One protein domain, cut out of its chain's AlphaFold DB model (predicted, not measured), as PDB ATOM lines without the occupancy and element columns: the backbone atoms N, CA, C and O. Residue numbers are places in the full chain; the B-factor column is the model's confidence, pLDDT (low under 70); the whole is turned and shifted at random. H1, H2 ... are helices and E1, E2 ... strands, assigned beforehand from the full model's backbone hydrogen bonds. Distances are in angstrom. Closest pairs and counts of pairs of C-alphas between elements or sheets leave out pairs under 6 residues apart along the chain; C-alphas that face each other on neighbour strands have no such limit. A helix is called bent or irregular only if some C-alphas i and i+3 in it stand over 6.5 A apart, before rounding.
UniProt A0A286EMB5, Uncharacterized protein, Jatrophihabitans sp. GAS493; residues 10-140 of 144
ATOM      1  N   PRO A  10     343.010 235.243 345.660       89.81
ATOM      2  CA  PRO A  10     341.664 235.392 345.127       89.81
ATOM      3  C   PRO A  10     341.690 236.153 343.801       89.81
ATOM      4  O   PRO A  10     342.406 237.145 343.663       89.81
ATOM      5  N   PHE A  11     340.875 235.743 342.827       91.75
ATOM      6  CA  PHE A  11     340.864 236.399 341.512       91.75
ATOM      7  C   PHE A  11     340.585 237.906 341.583       91.75
ATOM      8  O   PHE A  11     341.142 238.666 340.800       91.75
ATOM      9  N   TRP A  12     339.758 238.351 342.532       89.81
ATOM     10  CA  TRP A  12     339.423 239.769 342.700       89.81
ATOM     11  C   TRP A  12     340.577 240.622 343.252       89.81
ATOM     12  O   TRP A  12     340.491 241.846 343.194       89.81
ATOM     13  N   GLU A  13     341.648 240.016 343.775       91.12
ATOM     14  CA  GLU A  13     342.872 240.739 344.150       91.12
ATOM     15  C   GLU A  13     343.793 240.964 342.940       91.12
ATOM     16  O   GLU A  13     344.602 241.893 342.938       91.12
ATOM     17  N   ILE A  14     343.650 240.168 341.877       91.88
ATOM     18  CA  ILE A  14     344.504 240.250 340.691       91.88
ATOM     19  C   ILE A  14     344.302 241.585 339.965       91.88
ATOM     20  O   ILE A  14     343.184 242.018 339.702       91.88
ATOM     21  N   GLY A  15     345.417 242.234 339.622       86.88
ATOM     22  CA  GLY A  15     345.442 243.556 338.987       86.88
ATOM     23  C   GLY A  15     345.403 244.722 339.978       86.88
ATOM     24  O   GLY A  15     345.711 245.852 339.595       86.88
ATOM     25  N   SER A  16     345.102 244.464 341.257       89.00
ATOM     26  CA  SER A  16     345.215 245.471 342.314       89.00
ATOM     27  C   SER A  16     346.679 245.872 342.537       89.00
ATOM     28  O   SER A  16     347.579 245.062 342.301       89.00
ATOM     29  N   PRO A  17     346.949 247.111 342.989       90.06
ATOM     30  CA  PRO A  17     348.307 247.516 343.315       90.06
ATOM     31  C   PRO A  17     348.840 246.702 344.499       90.06
ATOM     32  O   PRO A  17     348.144 246.509 345.498       90.06
ATOM     33  N   VAL A  18     350.094 246.273 344.402       87.69
ATOM     34  CA  VAL A  18     350.799 245.558 345.470       87.69
ATOM     35  C   VAL A  18     351.747 246.534 346.146       87.69
ATOM     36  O   VAL A  18     352.494 247.245 345.480       87.69
ATOM     37  N   THR A  19     351.699 246.608 347.476       89.88
ATOM     38  CA  THR A  19     352.628 247.427 348.263       89.88
ATOM     39  C   THR A  19     353.633 246.525 348.956       89.88
ATOM     40  O   THR A  19     353.271 245.748 349.839       89.88
ATOM     41  N   GLU A  20     354.898 246.661 348.584       87.31
ATOM     42  CA  GLU A  20     356.017 245.992 349.229       87.31
ATOM     43  C   GLU A  20     356.618 246.873 350.327       87.31
ATOM     44  O   GLU A  20     356.861 248.071 350.148       87.31
ATOM     45  N   TYR A  21     356.884 246.260 351.480       91.38
ATOM     46  CA  TYR A  21     357.538 246.908 352.612       91.38
ATOM     47  C   TYR A  21     359.013 246.513 352.630       91.38
ATOM     48  O   TYR A  21     359.351 245.370 352.936       91.38
ATOM     49  N   LEU A  22     359.897 247.467 352.337       90.00
ATOM     50  CA  LEU A  22     361.341 247.222 352.211       90.00
ATOM     51  C   LEU A  22     362.103 247.395 353.542       90.00
ATOM     52  O   LEU A  22     363.318 247.204 353.601       90.00
ATOM     53  N   GLY A  23     361.387 247.729 354.621       88.56
ATOM     54  CA  GLY A  23     361.931 248.001 355.952       88.56
ATOM     55  C   GLY A  23     362.029 249.499 356.268       88.56
ATOM     56  O   GLY A  23     362.171 250.342 355.384       88.56
ATOM     57  N   GLY A  24     361.931 249.844 357.557       90.19
ATOM     58  CA  GLY A  24     361.777 251.239 357.990       90.19
ATOM     59  C   GLY A  24     360.460 251.850 357.492       90.19
ATOM     60  O   GLY A  24     359.452 251.150 357.419       90.19
ATOM     61  N   ASP A  25     360.492 253.132 357.118       92.62
ATOM     62  CA  ASP A  25     359.352 253.858 356.528       92.62
ATOM     63  C   ASP A  25     359.317 253.769 354.984       92.62
ATOM     64  O   ASP A  25     358.634 254.555 354.326       92.62
ATOM     65  N   GLN A  26     360.087 252.855 354.378       93.44
ATOM     66  CA  GLN A  26     360.167 252.713 352.923       93.44
ATOM     67  C   GLN A  26     359.150 251.700 352.401       93.44
ATOM     68  O   GLN A  26     359.166 250.520 352.766       93.44
ATOM     69  N   THR A  27     358.303 252.167 351.489       94.44
ATOM     70  CA  THR A  27     357.376 251.339 350.723       94.44
ATOM     71  C   THR A  27     357.610 251.518 349.232       94.44
ATOM     72  O   THR A  27     358.008 252.587 348.763       94.44
ATOM     73  N   PHE A  28     357.350 250.453 348.486       92.00
ATOM     74  CA  PHE A  28     357.336 250.447 347.034       92.00
ATOM     75  C   PHE A  28     355.983 249.913 346.569       92.00
ATOM     76  O   PHE A  28     355.455 248.979 347.165       92.00
ATOM     77  N   VAL A  29     355.381 250.547 345.564       91.44
ATOM     78  CA  VAL A  29     354.062 250.159 345.049       91.44
ATOM     79  C   VAL A  29     354.209 249.768 343.590       91.44
ATOM     80  O   VAL A  29     354.670 250.575 342.782       91.44
ATOM     81  N   GLU A  30     353.787 248.552 343.266       88.12
ATOM     82  CA  GLU A  30     353.685 248.047 341.901       88.12
ATOM     83  C   GLU A  30     352.230 248.003 341.429       88.12
ATOM     84  O   GLU A  30     351.296 247.878 342.226       88.12
ATOM     85  N   GLY A  31     352.038 248.096 340.113       88.75
ATOM     86  CA  GLY A  31     350.714 248.138 339.499       88.75
ATOM     87  C   GLY A  31     349.978 249.475 339.716       88.75
ATOM     88  O   GLY A  31     350.607 250.499 339.998       88.75
ATOM     89  N   PRO A  32     348.642 249.504 339.554       89.56
ATOM     90  CA  PRO A  32     347.795 248.391 339.123       89.56
ATOM     91  C   PRO A  32     348.113 247.950 337.690       89.56
ATOM     92  O   PRO A  32     348.507 248.757 336.846       89.56
ATOM     93  N   TRP A  33     347.910 246.668 337.410       91.12
ATOM     94  CA  TRP A  33     347.965 246.127 336.051       91.12
ATOM     95  C   TRP A  33     346.545 245.945 335.522       91.12
ATOM     96  O   TRP A  33     345.614 245.725 336.295       91.12
ATOM     97  N   SER A  34     346.355 246.037 334.202       93.38
ATOM     98  CA  SER A  34     345.025 245.796 333.637       93.38
ATOM     99  C   SER A  34     344.635 244.329 333.833       93.38
ATOM    100  O   SER A  34     345.440 243.427 333.580       93.38
ATOM    101  N   ILE A  35     343.397 244.085 334.260       94.00
ATOM    102  CA  ILE A  35     342.891 242.730 334.517       94.00
ATOM    103  C   ILE A  35     342.892 241.876 333.242       94.00
ATOM    104  O   ILE A  35     343.116 240.672 333.303       94.00
ATOM    105  N   GLU A  36     342.742 242.501 332.073       93.94
ATOM    106  CA  GLU A  36     342.839 241.846 330.768       93.94
ATOM    107  C   GLU A  36     344.267 241.372 330.485       93.94
ATOM    108  O   GLU A  36     344.468 240.250 330.020       93.94
ATOM    109  N   SER A  37     345.271 242.194 330.811       90.31
ATOM    110  CA  SER A  37     346.681 241.822 330.654       90.31
ATOM    111  C   SER A  37     347.055 240.707 331.630       90.31
ATOM    112  O   SER A  37     347.723 239.746 331.246       90.31
ATOM    113  N   CYS A  38     346.577 240.792 332.876       93.06
ATOM    114  CA  CYS A  38     346.744 239.727 333.860       93.06
ATOM    115  C   CYS A  38     346.100 238.421 333.382       93.06
ATOM    116  O   CYS A  38     346.742 237.378 333.436       93.06
ATOM    117  N   SER A  39     344.867 238.468 332.871       94.62
ATOM    118  CA  SER A  39     344.167 237.293 332.336       94.62
ATOM    119  C   SER A  39     344.916 236.651 331.181       94.62
ATOM    120  O   SER A  39     345.100 235.437 331.196       94.62
ATOM    121  N   ALA A  40     345.440 237.440 330.240       91.06
ATOM    122  CA  ALA A  40     346.231 236.911 329.134       91.06
ATOM    123  C   ALA A  40     347.463 236.121 329.618       91.06
ATOM    124  O   ALA A  40     347.722 235.018 329.136       91.06
ATOM    125  N   VAL A  41     348.201 236.641 330.606       90.62
ATOM    126  CA  VAL A  41     349.369 235.951 331.188       90.62
ATOM    127  C   VAL A  41     348.947 234.711 331.978       90.62
ATOM    128  O   VAL A  41     349.503 233.628 331.783       90.62
ATOM    129  N   LEU A  42     347.938 234.846 332.839       93.00
ATOM    130  CA  LEU A  42     347.439 233.755 333.673       93.00
ATOM    131  C   LEU A  42     346.866 232.611 332.840       93.00
ATOM    132  O   LEU A  42     347.055 231.452 333.201       93.00
ATOM    133  N   LEU A  43     346.220 232.908 331.712       93.81
ATOM    134  CA  LEU A  43     345.703 231.896 330.799       93.81
ATOM    135  C   LEU A  43     346.836 231.064 330.198       93.81
ATOM    136  O   LEU A  43     346.732 229.841 330.154       93.81
ATOM    137  N   ARG A  44     347.956 231.697 329.832       90.44
ATOM    138  CA  ARG A  44     349.146 230.997 329.324       90.44
ATOM    139  C   ARG A  44     349.782 230.118 330.396       90.44
ATOM    140  O   ARG A  44     350.099 228.962 330.128       90.44
ATOM    141  N   TRP A  45     349.906 230.613 331.627       91.62
ATOM    142  CA  TRP A  45     350.393 229.806 332.756       91.62
ATOM    143  C   TRP A  45     349.450 228.639 333.077       91.62
ATOM    144  O   TRP A  45     349.894 227.525 333.361       91.62
ATOM    145  N   PHE A  46     348.140 228.860 332.991       92.81
ATOM    146  CA  PHE A  46     347.134 227.822 333.182       92.81
ATOM    147  C   PHE A  46     347.192 226.748 332.082       92.81
ATOM    148  O   PHE A  46     347.156 225.543 332.370       92.81
ATOM    149  N   ASP A  47     347.323 227.165 330.822       92.19
ATOM    150  CA  ASP A  47     347.435 226.271 329.671       92.19
ATOM    151  C   ASP A  47     348.752 225.474 329.704       92.19
ATOM    152  O   ASP A  47     348.734 224.277 329.411       92.19
ATOM    153  N   ALA A  48     349.834 226.059 330.228       89.44
ATOM    154  CA  ALA A  48     351.090 225.371 330.550       89.44
ATOM    155  C   ALA A  48     351.005 224.427 331.772       89.44
ATOM    156  O   ALA A  48     351.961 223.713 332.077       89.44
ATOM    157  N   GLY A  49     349.871 224.401 332.482       91.00
ATOM    158  CA  GLY A  49     349.640 223.519 333.627       91.00
ATOM    159  C   GLY A  49     350.298 223.985 334.925       91.00
ATOM    160  O   GLY A  49     350.465 223.178 335.836       91.00
ATOM    161  N   TRP A  50     350.678 225.260 335.025       90.75
ATOM    162  CA  TRP A  50     351.355 225.828 336.200       90.75
ATOM    163  C   TRP A  50     350.396 226.274 337.298       90.75
ATOM    164  O   TRP A  50     350.790 226.407 338.457       90.75
ATOM    165  N   LEU A  51     349.133 226.492 336.932       92.31
ATOM    166  CA  LEU A  51     348.088 226.989 337.815       92.31
ATOM    167  C   LEU A  51     346.893 226.039 337.839       92.31
ATOM    168  O   LEU A  51     346.505 225.492 336.808       92.31
ATOM    169  N   HIS A  52     346.268 225.924 339.005       93.00
ATOM    170  CA  HIS A  52     344.918 225.410 339.211       93.00
ATOM    171  C   HIS A  52     344.051 226.487 339.877       93.00
ATOM    172  O   HIS A  52     344.558 227.470 340.419       93.00
ATOM    173  N   CYS A  53     342.736 226.280 339.861       94.69
ATOM    174  CA  CYS A  53     341.794 227.112 340.601       94.69
ATOM    175  C   CYS A  53     341.118 226.278 341.682       94.69
ATOM    176  O   CYS A  53     340.615 225.180 341.412       94.69
ATOM    177  N   ILE A  54     341.105 226.811 342.898       93.19
ATOM    178  CA  ILE A  54     340.453 226.185 344.043       93.19
ATOM    179  C   ILE A  54     339.510 227.177 344.707       93.19
ATOM    180  O   ILE A  54     339.701 228.381 344.615       93.19
ATOM    181  N   ALA A  55     338.500 226.670 345.397       90.69
ATOM    182  CA  ALA A  55     337.653 227.461 346.270       90.69
ATOM    183  C   ALA A  55     337.554 226.761 347.618       90.69
ATOM    184  O   ALA A  55     337.450 225.537 347.689       90.69
ATOM    185  N   VAL A  56     337.567 227.518 348.707       85.62
ATOM    186  CA  VAL A  56     337.434 226.927 350.039       85.62
ATOM    187  C   VAL A  56     336.050 226.278 350.169       85.62
ATOM    188  O   VAL A  56     335.027 226.943 350.020       85.62
ATOM    189  N   ALA A  57     335.999 224.980 350.472       81.56
ATOM    190  CA  ALA A  57     334.753 224.218 350.555       81.56
ATOM    191  C   ALA A  57     333.940 224.499 351.817       81.56
ATOM    192  O   ALA A  57     332.726 224.284 351.847       81.56
ATOM    193  N   ARG A  58     334.602 224.979 352.870       70.12
ATOM    194  CA  ARG A  58     333.977 225.372 354.130       70.12
ATOM    195  C   ARG A  58     334.094 226.876 354.287       70.12
ATOM    196  O   ARG A  58     335.169 227.432 354.153       70.12
ATOM    197  N   SER A  59     333.003 227.546 354.634       55.56
ATOM    198  CA  SER A  59     333.059 228.958 355.013       55.56
ATOM    199  C   SER A  59     334.000 229.129 356.214       55.56
ATOM    200  O   SER A  59     333.612 228.782 357.333       55.56
ATOM    201  N   HIS A  60     335.229 229.604 356.010       51.19
ATOM    202  CA  HIS A  60     336.122 229.905 357.122       51.19
ATOM    203  C   HIS A  60     335.775 231.270 357.705       51.19
ATOM    204  O   HIS A  60     335.749 232.293 357.028       51.19
ATOM    205  N   THR A  61     335.512 231.265 359.005       45.94
ATOM    206  CA  THR A  61     335.344 232.462 359.817       45.94
ATOM    207  C   THR A  61     336.707 233.127 360.011       45.94
ATOM    208  O   THR A  61     337.481 232.690 360.865       45.94
ATOM    209  N   ILE A  62     337.010 234.200 359.278       45.97
ATOM    210  CA  ILE A  62     338.140 235.067 359.633       45.97
ATOM    211  C   ILE A  62     337.693 235.937 360.814       45.97
ATOM    212  O   ILE A  62     336.933 236.888 360.664       45.97
ATOM    213  N   ARG A  63     338.133 235.590 362.030       41.53
ATOM    214  CA  ARG A  63     337.879 236.394 363.236       41.53
ATOM    215  C   ARG A  63     338.731 237.673 363.223       41.53
ATOM    216  O   ARG A  63     339.815 237.709 363.794       41.53
ATOM    217  N   LYS A  64     338.180 238.745 362.653       46.78
ATOM    218  CA  LYS A  64     338.236 240.110 363.216       46.78
ATOM    219  C   LYS A  64     336.804 240.468 363.671       46.78
ATOM    220  O   LYS A  64     335.857 239.877 363.162       46.78
ATOM    221  N   PRO A  65     336.604 241.311 364.699       50.12
ATOM    222  CA  PRO A  65     335.601 241.070 365.748       50.12
ATOM    223  C   PRO A  65     334.105 241.222 365.398       50.12
ATOM    224  O   PRO A  65     333.308 241.212 366.332       50.12
ATOM    225  N   ALA A  66     333.668 241.330 364.137       46.81
ATOM    226  CA  ALA A  66     332.243 241.570 363.873       46.81
ATOM    227  C   ALA A  66     331.645 241.072 362.546       46.81
ATOM    228  O   ALA A  66     330.425 241.139 362.426       46.81
ATOM    229  N   GLU A  67     332.407 240.545 361.581       48.75
ATOM    230  CA  GLU A  67     331.819 240.232 360.267       48.75
ATOM    231  C   GLU A  67     332.164 238.819 359.790       48.75
ATOM    232  O   GLU A  67     333.319 238.465 359.551       48.75
ATOM    233  N   ILE A  68     331.133 237.972 359.717       51.66
ATOM    234  CA  ILE A  68     331.222 236.619 359.171       51.66
ATOM    235  C   ILE A  68     330.948 236.729 357.673       51.66
ATOM    236  O   ILE A  68     329.791 236.728 357.255       51.66
ATOM    237  N   HIS A  69     331.997 236.775 356.856       52.03
ATOM    238  CA  HIS A  69     331.838 236.591 355.416       52.03
ATOM    239  C   HIS A  69     331.718 235.093 355.129       52.03
ATOM    240  O   HIS A  69     332.700 234.352 355.091       52.03
ATOM    241  N   ARG A  70     330.479 234.614 354.993       57.06
ATOM    242  CA  ARG A  70     330.203 233.270 354.484       57.06
ATOM    243  C   ARG A  70     330.173 233.349 352.961       57.06
ATOM    244  O   ARG A  70     329.217 233.869 352.402       57.06
ATOM    245  N   TYR A  71     331.183 232.786 352.306       60.72
ATOM    246  CA  TYR A  71     331.118 232.542 350.869       60.72
ATOM    247  C   TYR A  71     330.139 231.391 350.614       60.72
ATOM    248  O   TYR A  71     330.412 230.235 350.944       60.72
ATOM    249  N   THR A  72     328.956 231.716 350.099       65.19
ATOM    250  CA  THR A  72     328.076 230.746 349.445       65.19
ATOM    251  C   THR A  72     328.307 230.858 347.951       65.19
ATOM    252  O   THR A  72     327.974 231.878 347.355       65.19
ATOM    253  N   TYR A  73     328.885 229.818 347.362       72.06
ATOM    254  CA  TYR A  73     329.043 229.727 345.918       72.06
ATOM    255  C   TYR A  73     327.710 229.271 345.327       72.06
ATOM    256  O   TYR A  73     327.342 228.112 345.493       72.06
ATOM    257  N   ASP A  74     326.983 230.172 344.672       81.81
ATOM    258  CA  ASP A  74     325.898 229.815 343.745       81.81
ATOM    259  C   ASP A  74     326.456 229.815 342.318       81.81
ATOM    260  O   ASP A  74     326.044 230.576 341.444       81.81
ATOM    261  N   ALA A  75     327.528 229.047 342.137       85.44
ATOM    262  CA  ALA A  75     328.267 228.991 340.892       85.44
ATOM    263  C   ALA A  75     328.017 227.657 340.195       85.44
ATOM    264  O   ALA A  75     327.992 226.592 340.819       85.44
ATOM    265  N   ASP A  76     327.870 227.704 338.877       90.00
ATOM    266  CA  ASP A  76     327.544 226.542 338.053       90.00
ATOM    267  C   ASP A  76     328.617 225.435 338.133       90.00
ATOM    268  O   ASP A  76     328.287 224.243 338.110       90.00
ATOM    269  N   TRP A  77     329.887 225.821 338.295       93.50
ATOM    270  CA  TRP A  77     331.030 224.919 338.453       93.50
ATOM    271  C   TRP A  77     331.000 224.106 339.747       93.50
ATOM    272  O   TRP A  77     331.638 223.055 339.816       93.50
ATOM    273  N   GLN A  78     330.258 224.533 340.774       91.19
ATOM    274  CA  GLN A  78     330.301 223.892 342.092       91.19
ATOM    275  C   GLN A  78     329.889 222.417 342.028       91.19
ATOM    276  O   GLN A  78     330.535 221.563 342.628       91.19
ATOM    277  N   SER A  79     328.854 222.104 341.244       92.62
ATOM    278  CA  SER A  79     328.374 220.728 341.039       92.62
ATOM    279  C   SER A  79     329.369 219.825 340.297       92.62
ATOM    280  O   SER A  79     329.260 218.601 340.363       92.62
ATOM    281  N   ARG A  80     330.330 220.425 339.583       95.12
ATOM    282  CA  ARG A  80     331.342 219.742 338.768       95.12
ATOM    283  C   ARG A  80     332.698 219.647 339.468       95.12
ATOM    284  O   ARG A  80     333.519 218.809 339.087       95.12
ATOM    285  N   ALA A  81     332.943 220.487 340.472       94.00
ATOM    286  CA  ALA A  81     334.189 220.518 341.222       94.00
ATOM    287  C   ALA A  81     334.414 219.232 342.033       94.00
ATOM    288  O   ALA A  81     333.482 218.572 342.489       94.00
ATOM    289  N   THR A  82     335.684 218.888 342.243       94.44
ATOM    290  CA  THR A  82     336.076 217.752 343.088       94.44
ATOM    291  C   THR A  82     336.480 218.247 344.467       94.44
ATOM    292  O   THR A  82     337.296 219.160 344.581       94.44
ATOM    293  N   LEU A  83     335.950 217.635 345.526       91.06
ATOM    294  CA  LEU A  83     336.371 217.949 346.890       91.06
ATOM    295  C   LEU A  83     337.723 217.289 347.194       91.06
ATOM    296  O   LEU A  83     337.836 216.064 347.174       91.06
ATOM    297  N   ASN A  84     338.728 218.091 347.536       88.44
ATOM    298  CA  ASN A  84     340.014 217.635 348.051       88.44
ATOM    299  C   ASN A  84     340.283 218.299 349.408       88.44
ATOM    300  O   ASN A  84     340.595 219.487 349.485       88.44
ATOM    301  N   LYS A  85     340.165 217.518 350.490       87.44
ATOM    302  CA  LYS A  85     340.208 218.009 351.879       87.44
ATOM    303  C   LYS A  85     339.160 219.111 352.105       87.44
ATOM    304  O   LYS A  85     337.970 218.831 352.015       87.44
ATOM    305  N   ASP A  86     339.598 220.333 352.398       86.19
ATOM    306  CA  ASP A  86     338.747 221.493 352.669       86.19
ATOM    307  C   ASP A  86     338.571 222.406 351.439       86.19
ATOM    308  O   ASP A  86     338.059 223.514 351.579       86.19
ATOM    309  N   TYR A  87     338.946 221.949 350.238       88.62
ATOM    310  CA  TYR A  87     338.911 222.747 349.010       88.62
ATOM    311  C   TYR A  87     338.128 222.066 347.886       88.62
ATOM    312  O   TYR A  87     338.308 220.880 347.606       88.62
ATOM    313  N   TRP A  88     337.289 222.837 347.202       92.31
ATOM    314  CA  TRP A  88     336.762 222.506 345.887       92.31
ATOM    315  C   TRP A  88     337.835 222.788 344.844       92.31
ATOM    316  O   TRP A  88     338.257 223.927 344.682       92.31
ATOM    317  N   VAL A  89     338.265 221.758 344.126       93.62
ATOM    318  CA  VAL A  89     339.140 221.888 342.961       93.62
ATOM    319  C   VAL A  89     338.250 221.985 341.729       93.62
ATOM    320  O   VAL A  89     337.496 221.051 341.432       93.62
ATOM    321  N   LEU A  90     338.307 223.122 341.035       95.12
ATOM    322  CA  LEU A  90     337.503 223.349 339.835       95.12
ATOM    323  C   LEU A  90     337.947 222.394 338.720       95.12
ATOM    324  O   LEU A  90     339.130 222.065 338.593       95.12
ATOM    325  N   GLN A  91     337.006 221.968 337.872       96.12
ATOM    326  CA  GLN A  91     337.379 221.270 336.644       96.12
ATOM    327  C   GLN A  91     338.179 222.202 335.738       96.12
ATOM    328  O   GLN A  91     337.952 223.412 335.713       96.12
ATOM    329  N   ARG A  92     339.088 221.632 334.941       95.25
ATOM    330  CA  ARG A  92     339.986 222.413 334.080       95.25
ATOM    331  C   ARG A  92     339.233 223.359 333.138       95.25
ATOM    332  O   ARG A  92     339.684 224.479 332.943       95.25
ATOM    333  N   SER A  93     338.096 222.937 332.581       97.00
ATOM    334  CA  SER A  93     337.265 223.777 331.707       97.00
ATOM    335  C   SER A  93     336.647 224.967 332.440       97.00
ATOM    336  O   SER A  93     336.664 226.074 331.911       97.00
ATOM    337  N   ASP A  94     336.144 224.752 333.657       97.31
ATOM    338  CA  ASP A  94     335.521 225.795 334.479       97.31
ATOM    339  C   ASP A  94     336.564 226.810 334.958       97.31
ATOM    340  O   ASP A  94     336.373 228.018 334.832       97.31
ATOM    341  N   ALA A  95     337.707 226.307 335.431       96.81
ATOM    342  CA  ALA A  95     338.853 227.118 335.814       96.81
ATOM    343  C   ALA A  95     339.359 227.964 334.636       96.81
ATOM    344  O   ALA A  95     339.507 229.175 334.772       96.81
ATOM    345  N   ARG A  96     339.543 227.361 333.453       97.50
ATOM    346  CA  ARG A  96     339.972 228.094 332.255       97.50
ATOM    347  C   ARG A  96     338.972 229.178 331.855       97.50
ATOM    348  O   ARG A  96     339.391 230.273 331.498       97.50
ATOM    349  N   ALA A  97     337.671 228.883 331.907       97.25
ATOM    350  CA  ALA A  97     336.625 229.853 331.589       97.25
ATOM    351  C   ALA A  97     336.638 231.048 332.554       97.25
ATOM    352  O   ALA A  97     336.461 232.177 332.112       97.25
ATOM    353  N   LEU A  98     336.891 230.815 333.845       96.12
ATOM    354  CA  LEU A  98     337.034 231.885 334.832       96.12
ATOM    355  C   LEU A  98     338.314 232.710 334.620       96.12
ATOM    356  O   LEU A  98     338.266 233.934 334.680       96.12
ATOM    357  N   VAL A  99     339.452 232.066 334.333       96.88
ATOM    358  CA  VAL A  99     340.718 232.765 334.030       96.88
ATOM    359  C   VAL A  99     340.582 233.634 332.775       96.88
ATOM    360  O   VAL A  99     341.137 234.727 332.724       96.88
ATOM    361  N   ALA A 100     339.838 233.169 331.771       97.25
ATOM    362  CA  ALA A 100     339.636 233.874 330.507       97.25
ATOM    363  C   ALA A 100     338.592 235.008 330.571       97.25
ATOM    364  O   ALA A 100     338.439 235.728 329.586       97.25
ATOM    365  N   ASP A 101     337.873 235.168 331.688       97.00
ATOM    366  CA  ASP A 101     336.815 236.171 331.844       97.00
ATOM    367  C   ASP A 101     337.073 237.085 333.059       97.00
ATOM    368  O   ASP A 101     336.523 236.864 334.145       97.00
ATOM    369  N   PRO A 102     337.894 238.142 332.887       96.06
ATOM    370  CA  PRO A 102     338.210 239.095 333.950       96.06
ATOM    371  C   PRO A 102     336.986 239.779 334.563       96.06
ATOM    372  O   PRO A 102     337.036 240.209 335.712       96.06
ATOM    373  N   ALA A 103     335.869 239.882 333.833       95.31
ATOM    374  CA  ALA A 103     334.663 240.535 334.341       95.31
ATOM    375  C   ALA A 103     334.034 239.771 335.520       95.31
ATOM    376  O   ALA A 103     333.263 240.345 336.293       95.31
ATOM    377  N   ARG A 104     334.377 238.488 335.688       94.00
ATOM    378  CA  ARG A 104     333.937 237.652 336.813       94.00
ATOM    379  C   ARG A 104     334.785 237.834 338.072       94.00
ATOM    380  O   ARG A 104     334.362 237.403 339.146       94.00
ATOM    381  N   TRP A 105     335.950 238.477 337.977       94.00
ATOM    382  CA  TRP A 105     336.896 238.651 339.082       94.00
ATOM    383  C   TRP A 105     336.420 239.751 340.038       94.00
ATOM    384  O   TRP A 105     336.896 240.882 340.025       94.00
ATOM    385  N   SER A 106     335.424 239.430 340.862       90.25
ATOM    386  CA  SER A 106     334.774 240.389 341.759       90.25
ATOM    387  C   SER A 106     334.552 239.815 343.155       90.25
ATOM    388  O   SER A 106     334.399 238.610 343.334       90.25
ATOM    389  N   THR A 107     334.478 240.694 344.153       87.31
ATOM    390  CA  THR A 107     334.250 240.328 345.562       87.31
ATOM    391  C   THR A 107     332.813 239.891 345.865       87.31
ATOM    392  O   THR A 107     332.572 239.275 346.901       87.31
ATOM    393  N   GLY A 108     331.853 240.215 344.991       83.81
ATOM    394  CA  GLY A 108     330.422 239.951 345.193       83.81
ATOM    395  C   GLY A 108     329.815 238.909 344.251       83.81
ATOM    396  O   GLY A 108     328.619 238.639 344.344       83.81
ATOM    397  N   GLY A 109     330.603 238.359 343.326       86.81
ATOM    398  CA  GLY A 109     330.126 237.398 342.336       86.81
ATOM    399  C   GLY A 109     330.105 235.947 342.836       86.81
ATOM    400  O   GLY A 109     330.686 235.634 343.878       86.81
ATOM    401  N   PRO A 110     329.505 235.028 342.055       90.06
ATOM    402  CA  PRO A 110     329.516 233.590 342.345       90.06
ATOM    403  C   PRO A 110     330.925 232.997 342.506       90.06
ATOM    404  O   PRO A 110     331.101 231.997 343.197       90.06
ATOM    405  N   ASP A 111     331.927 233.635 341.897       91.19
ATOM    406  CA  ASP A 111     333.324 233.195 341.871       91.19
ATOM    407  C   ASP A 111     334.215 233.895 342.914       91.19
ATOM    408  O   ASP A 111     335.425 233.688 342.925       91.19
ATOM    409  N   ALA A 112     333.650 234.715 343.809       87.88
ATOM    410  CA  ALA A 112     334.418 235.597 344.698       87.88
ATOM    411  C   ALA A 112     335.411 234.882 345.633       87.88
ATOM    412  O   ALA A 112     336.390 235.480 346.073       87.88
ATOM    413  N   GLY A 113     335.158 233.616 345.966       86.88
ATOM    414  CA  GLY A 113     336.062 232.804 346.789       86.88
ATOM    415  C   GLY A 113     336.943 231.842 345.989       86.88
ATOM    416  O   GLY A 113     337.533 230.943 346.584       86.88
ATOM    417  N   VAL A 114     336.992 231.971 344.658       92.12
ATOM    418  CA  VAL A 114     337.920 231.191 343.836       92.12
ATOM    419  C   VAL A 114     339.295 231.859 343.866       92.12
ATOM    420  O   VAL A 114     339.444 233.045 343.561       92.12
ATOM    421  N   CYS A 115     340.300 231.064 344.205       93.06
ATOM    422  CA  CYS A 115     341.699 231.446 344.282       93.06
ATOM    423  C   CYS A 115     342.506 230.747 343.187       93.06
ATOM    424  O   CYS A 115     342.252 229.589 342.831       93.06
ATOM    425  N   LEU A 116     343.527 231.443 342.696       92.69
ATOM    426  CA  LEU A 116     344.618 230.841 341.947       92.69
ATOM    427  C   LEU A 116     345.550 230.114 342.908       92.69
ATOM    428  O   LEU A 116     345.873 230.618 343.984       92.69
ATOM    429  N   CYS A 117     345.992 228.933 342.498       89.94
ATOM    430  CA  CYS A 117     346.979 228.144 343.214       89.94
ATOM    431  C   CYS A 117     347.970 227.542 342.239       89.94
ATOM    432  O   CYS A 117     347.628 227.167 341.117       89.94
ATOM    433  N   ARG A 118     349.206 227.412 342.697       89.19
ATOM    434  CA  ARG A 118     350.263 226.779 341.927       89.19
ATOM    435  C   ARG A 118     350.071 225.260 341.877       89.19
ATOM    436  O   ARG A 118     349.530 224.670 342.811       89.19
ATOM    437  N   THR A 119     350.502 224.627 340.791       86.88
ATOM    438  CA  THR A 119     350.552 223.162 340.687       86.88
ATOM    439  C   THR A 119     351.913 222.620 341.107       86.88
ATOM    440  O   THR A 119     352.941 223.284 340.935       86.88
ATOM    441  N   ASP A 120     351.934 221.355 341.534       86.06
ATOM    442  CA  ASP A 120     353.161 220.608 341.841       86.06
ATOM    443  C   ASP A 120     354.141 220.557 340.647       86.06
ATOM    444  O   ASP A 120     355.337 220.334 340.826       86.06
ATOM    445  N   ALA A 121     353.664 220.792 339.414       79.62
ATOM    446  CA  ALA A 121     354.497 220.795 338.209       79.62
ATOM    447  C   ALA A 121     355.569 221.897 338.220       79.62
ATOM    448  O   ALA A 121     356.563 221.797 337.506       79.62
ATOM    449  N   THR A 122     355.383 222.939 339.031       78.69
ATOM    450  CA  THR A 122     356.324 224.065 339.130       78.69
ATOM    451  C   THR A 122     357.176 224.039 340.396       78.69
ATOM    452  O   THR A 122     358.116 224.819 340.505       78.69
ATOM    453  N   ASP A 123     356.922 223.119 341.332       80.56
ATOM    454  CA  ASP A 123     357.638 223.059 342.615       80.56
ATOM    455  C   ASP A 123     359.133 222.747 342.462       80.56
ATOM    456  O   ASP A 123     359.935 223.074 343.334       80.56
ATOM    457  N   SER A 124     359.512 222.120 341.348       80.69
ATOM    458  CA  SER A 124     360.903 221.797 341.010       80.69
ATOM    459  C   SER A 124     361.504 222.712 339.943       80.69
ATOM    460  O   SER A 124     362.665 222.533 339.581       80.69
ATOM    461  N   MET A 125     360.737 223.692 339.455       86.12
ATOM    462  CA  MET A 125     361.177 224.579 338.388       86.12
ATOM    463  C   MET A 125     362.203 225.576 338.926       86.12
ATOM    464  O   MET A 125     361.944 226.343 339.856       86.12
ATOM    465  N   THR A 126     363.385 225.580 338.330       87.25
ATOM    466  CA  THR A 126     364.404 226.591 338.597       87.25
ATOM    467  C   THR A 126     364.000 227.935 337.993       87.25
ATOM    468  O   THR A 126     363.222 228.012 337.041       87.25
ATOM    469  N   PHE A 127     364.595 229.021 338.489       81.44
ATOM    470  CA  PHE A 127     364.374 230.348 337.911       81.44
ATOM    471  C   PHE A 127     364.732 230.414 336.417       81.44
ATOM    472  O   PHE A 127     364.051 231.091 335.659       81.44
ATOM    473  N   ALA A 128     365.775 229.703 335.976       84.75
ATOM    474  CA  ALA A 128     366.177 229.688 334.570       84.75
ATOM    475  C   ALA A 128     365.138 228.991 333.678       84.75
ATOM    476  O   ALA A 128     364.826 229.491 332.601       84.75
ATOM    477  N   GLU A 129     364.579 227.868 334.137       84.06
ATOM    478  CA  GLU A 129     363.503 227.157 333.434       84.06
ATOM    479  C   GLU A 129     362.229 227.999 333.376       84.06
ATOM    480  O   GLU A 129     361.619 228.120 332.314       84.06
ATOM    481  N   TRP A 130     361.878 228.650 334.489       84.38
ATOM    482  CA  TRP A 130     360.765 229.592 334.537       84.38
ATOM    483  C   TRP A 130     360.980 230.764 333.575       84.38
ATOM    484  O   TRP A 130     360.112 231.056 332.757       84.38
ATOM    485  N   ALA A 131     362.150 231.406 333.613       82.38
ATOM    486  CA  ALA A 131     362.460 232.561 332.776       82.38
ATOM    487  C   ALA A 131     362.452 232.208 331.284       82.38
ATOM    488  O   ALA A 131     361.964 232.996 330.475       82.38
ATOM    489  N   ALA A 132     362.950 231.023 330.913       82.50
ATOM    490  CA  ALA A 132     362.884 230.529 329.541       82.50
ATOM    491  C   ALA A 132     361.430 230.331 329.091       82.50
ATOM    492  O   ALA A 132     361.020 230.882 328.073       82.50
ATOM    493  N   ALA A 133     360.626 229.633 329.895       77.88
ATOM    494  CA  ALA A 133     359.237 229.359 329.551       77.88
ATOM    495  C   ALA A 133     358.361 230.627 329.526       77.88
ATOM    496  O   ALA A 133     357.479 230.757 328.680       77.88
ATOM    497  N   VAL A 134     358.627 231.599 330.405       80.19
ATOM    498  CA  VAL A 134     357.944 232.899 330.384       80.19
ATOM    499  C   VAL A 134     358.414 233.772 329.217       80.19
ATOM    500  O   VAL A 134     357.610 234.519 328.669       80.19
ATOM    501  N   SER A 135     359.672 233.667 328.779       76.81
ATOM    502  CA  SER A 135     360.165 234.413 327.611       76.81
ATOM    503  C   SER A 135     359.441 234.000 326.330       76.81
ATOM    504  O   SER A 135     359.020 234.872 325.572       76.81
ATOM    505  N   ASP A 136     359.213 232.699 326.134       67.94
ATOM    506  CA  ASP A 136     358.408 232.185 325.016       67.94
ATOM    507  C   ASP A 136     356.952 232.670 325.104       67.94
ATOM    508  O   ASP A 136     356.341 233.053 324.107       67.94
ATOM    509  N   ILE A 137     356.420 232.737 326.327       66.06
ATOM    510  CA  ILE A 137     355.088 233.268 326.626       66.06
ATOM    511  C   ILE A 137     354.999 234.780 326.388       66.06
ATOM    512  O   ILE A 137     353.926 235.249 326.050       66.06
ATOM    513  N   ILE A 138     356.058 235.573 326.552       63.69
ATOM    514  CA  ILE A 138     356.013 237.036 326.354       63.69
ATOM    515  C   ILE A 138     356.307 237.417 324.894       63.69
ATOM    516  O   ILE A 138     355.776 238.413 324.402       63.69
ATOM    517  N   ALA A 139     357.127 236.634 324.188       62.75
ATOM    518  CA  ALA A 139     357.597 236.955 322.842       62.75
ATOM    519  C   ALA A 139     356.517 236.862 321.745       62.75
ATOM    520  O   ALA A 139     356.681 237.490 320.698       62.75
ATOM    521  N   ASP A 140     355.414 236.139 321.971       54.72
ATOM    522  CA  ASP A 140     354.306 236.030 321.015       54.72
ATOM    523  C   ASP A 140     352.984 236.569 321.605       54.72
ATOM    524  O   ASP A 140     352.264 235.853 322.307       54.72
TER     525      ASP A 140
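This is residues 10 to 140 of the 144 residues of an uncharacterized protein of Jatrophihabitans sp. GAS493 (UniProt A0A286EMB5). A small, strongly turned sheet of four strands, E4, E5, E3 and E6, forms a wall with H3 crossing over one face and H1 side by side with H3 on that same face; away from this two-layered body reach the hairpin of E1 and E2, the loop of residues 57 to 75, and H4 beyond H1, where residues 124 to 129 stick out. The 131 printed residues hold four named helices and six named strands, in the order E1 E2 H1 E3 H2 E4 E5 H3 E6 H4. The sheet runs E4 E5 E3 E6 and is antiparallel, as is the pair E1 and E2; the class is mixed, helices and strands. The whole is only just compact, close to loose, with a radius of gyration of the C-alphas of 16.5 A and spans of 42 by 41 by 29 A.

E1, residues 18 to 23, and E2, residues 26 to 30, form an antiparallel hairpin at 157 degrees, with N 20 and O 28 within hydrogen-bond range at 2.8 A. H1, residues 35 to 47, follows E2 and is apart from E1. E3, residues 51 to 56, is an inner strand of the four-stranded sheet; the closest C-alphas of H1 and E3 are those of Trp 45 and Leu 51, 6.2 A apart. H2, residues 76 to 79, only grazes the sheet with residues 77 to 79, and is apart from H1. The edge strand E4, residues 82 to 84, and E5, residues 87 to 89, form an antiparallel hairpin at 138 degrees, with N 82 and O 89 2.9 A apart. E5 is antiparallel to E3 at 140 degrees, with N 88 and O 55 2.7 A apart. H3, residues 92 to 99, is on the sheet at a height of 9.0 A, and runs across E3 at 86 degrees on the local plane; it is only just over E3, with 3 of its 8 C-alphas falling there. H1 and H3 touch at Ser 39 and Val 99, whose C-alphas are 5.9 A apart, at a shallow tilt of 20 degrees, opposite ways. The other edge strand, E6, residues 114 to 118, is antiparallel to E3 at 138 degrees, with N 52 and O 117 2.8 A apart. The sheet with H1 and H3 on one face makes two layers. E3, H2, E4 and E5, H3, E6 are split strand-helix-strand units, two strands running the same way with another strand between them, each with a right-handed crossover. H4, residues 127 to 139, is not on the sheet, and is close to H1 but not clearly touching, with the C-alphas of Arg 44 and Ile 137 6.9 A apart, at a steep tilt of 60 degrees. In H1, H3 and H4 every O i to N i+4 pair is within hydrogen-bond range; H2 is too short for such a pair.

E1, residues 18 to 23, begins at C-alpha 18 (350.799, 245.558, 345.470) and is 15.5 A long; E2, 26 to 30, is 13.6 A. H1, 35 to 47, is 17.7 A long. E3, 51 to 56, begins at C-alpha 51 (348.088, 226.989, 337.815) and is 16.2 A long. H2, 76 to 79, is only just irregular, its C-alphas 76 and 79 being 6.6 A apart. The strands E4, 82 to 84, and E5, 87 to 89, are short. H3, 92 to 99, is 10.4 A long and E6, 114 to 118, is 13.2 A. H4, 127 to 139, is 17.8 A long and ends at C-alpha 139 (357.597, 236.955, 322.842).

The two C-alphas farthest apart are those of Pro 65 and Asp 140, at 48.7 A. The printed part has no cut. The links E3 to H2, 19 residues, and H3 to E6, 14 residues, are long. Residues 124 to 129, of which 127 to 129 belong to H4, stand free. The mean pLDDT of the printed part is 84.6; residues 59 to 72 and 136 to 140 are under 70.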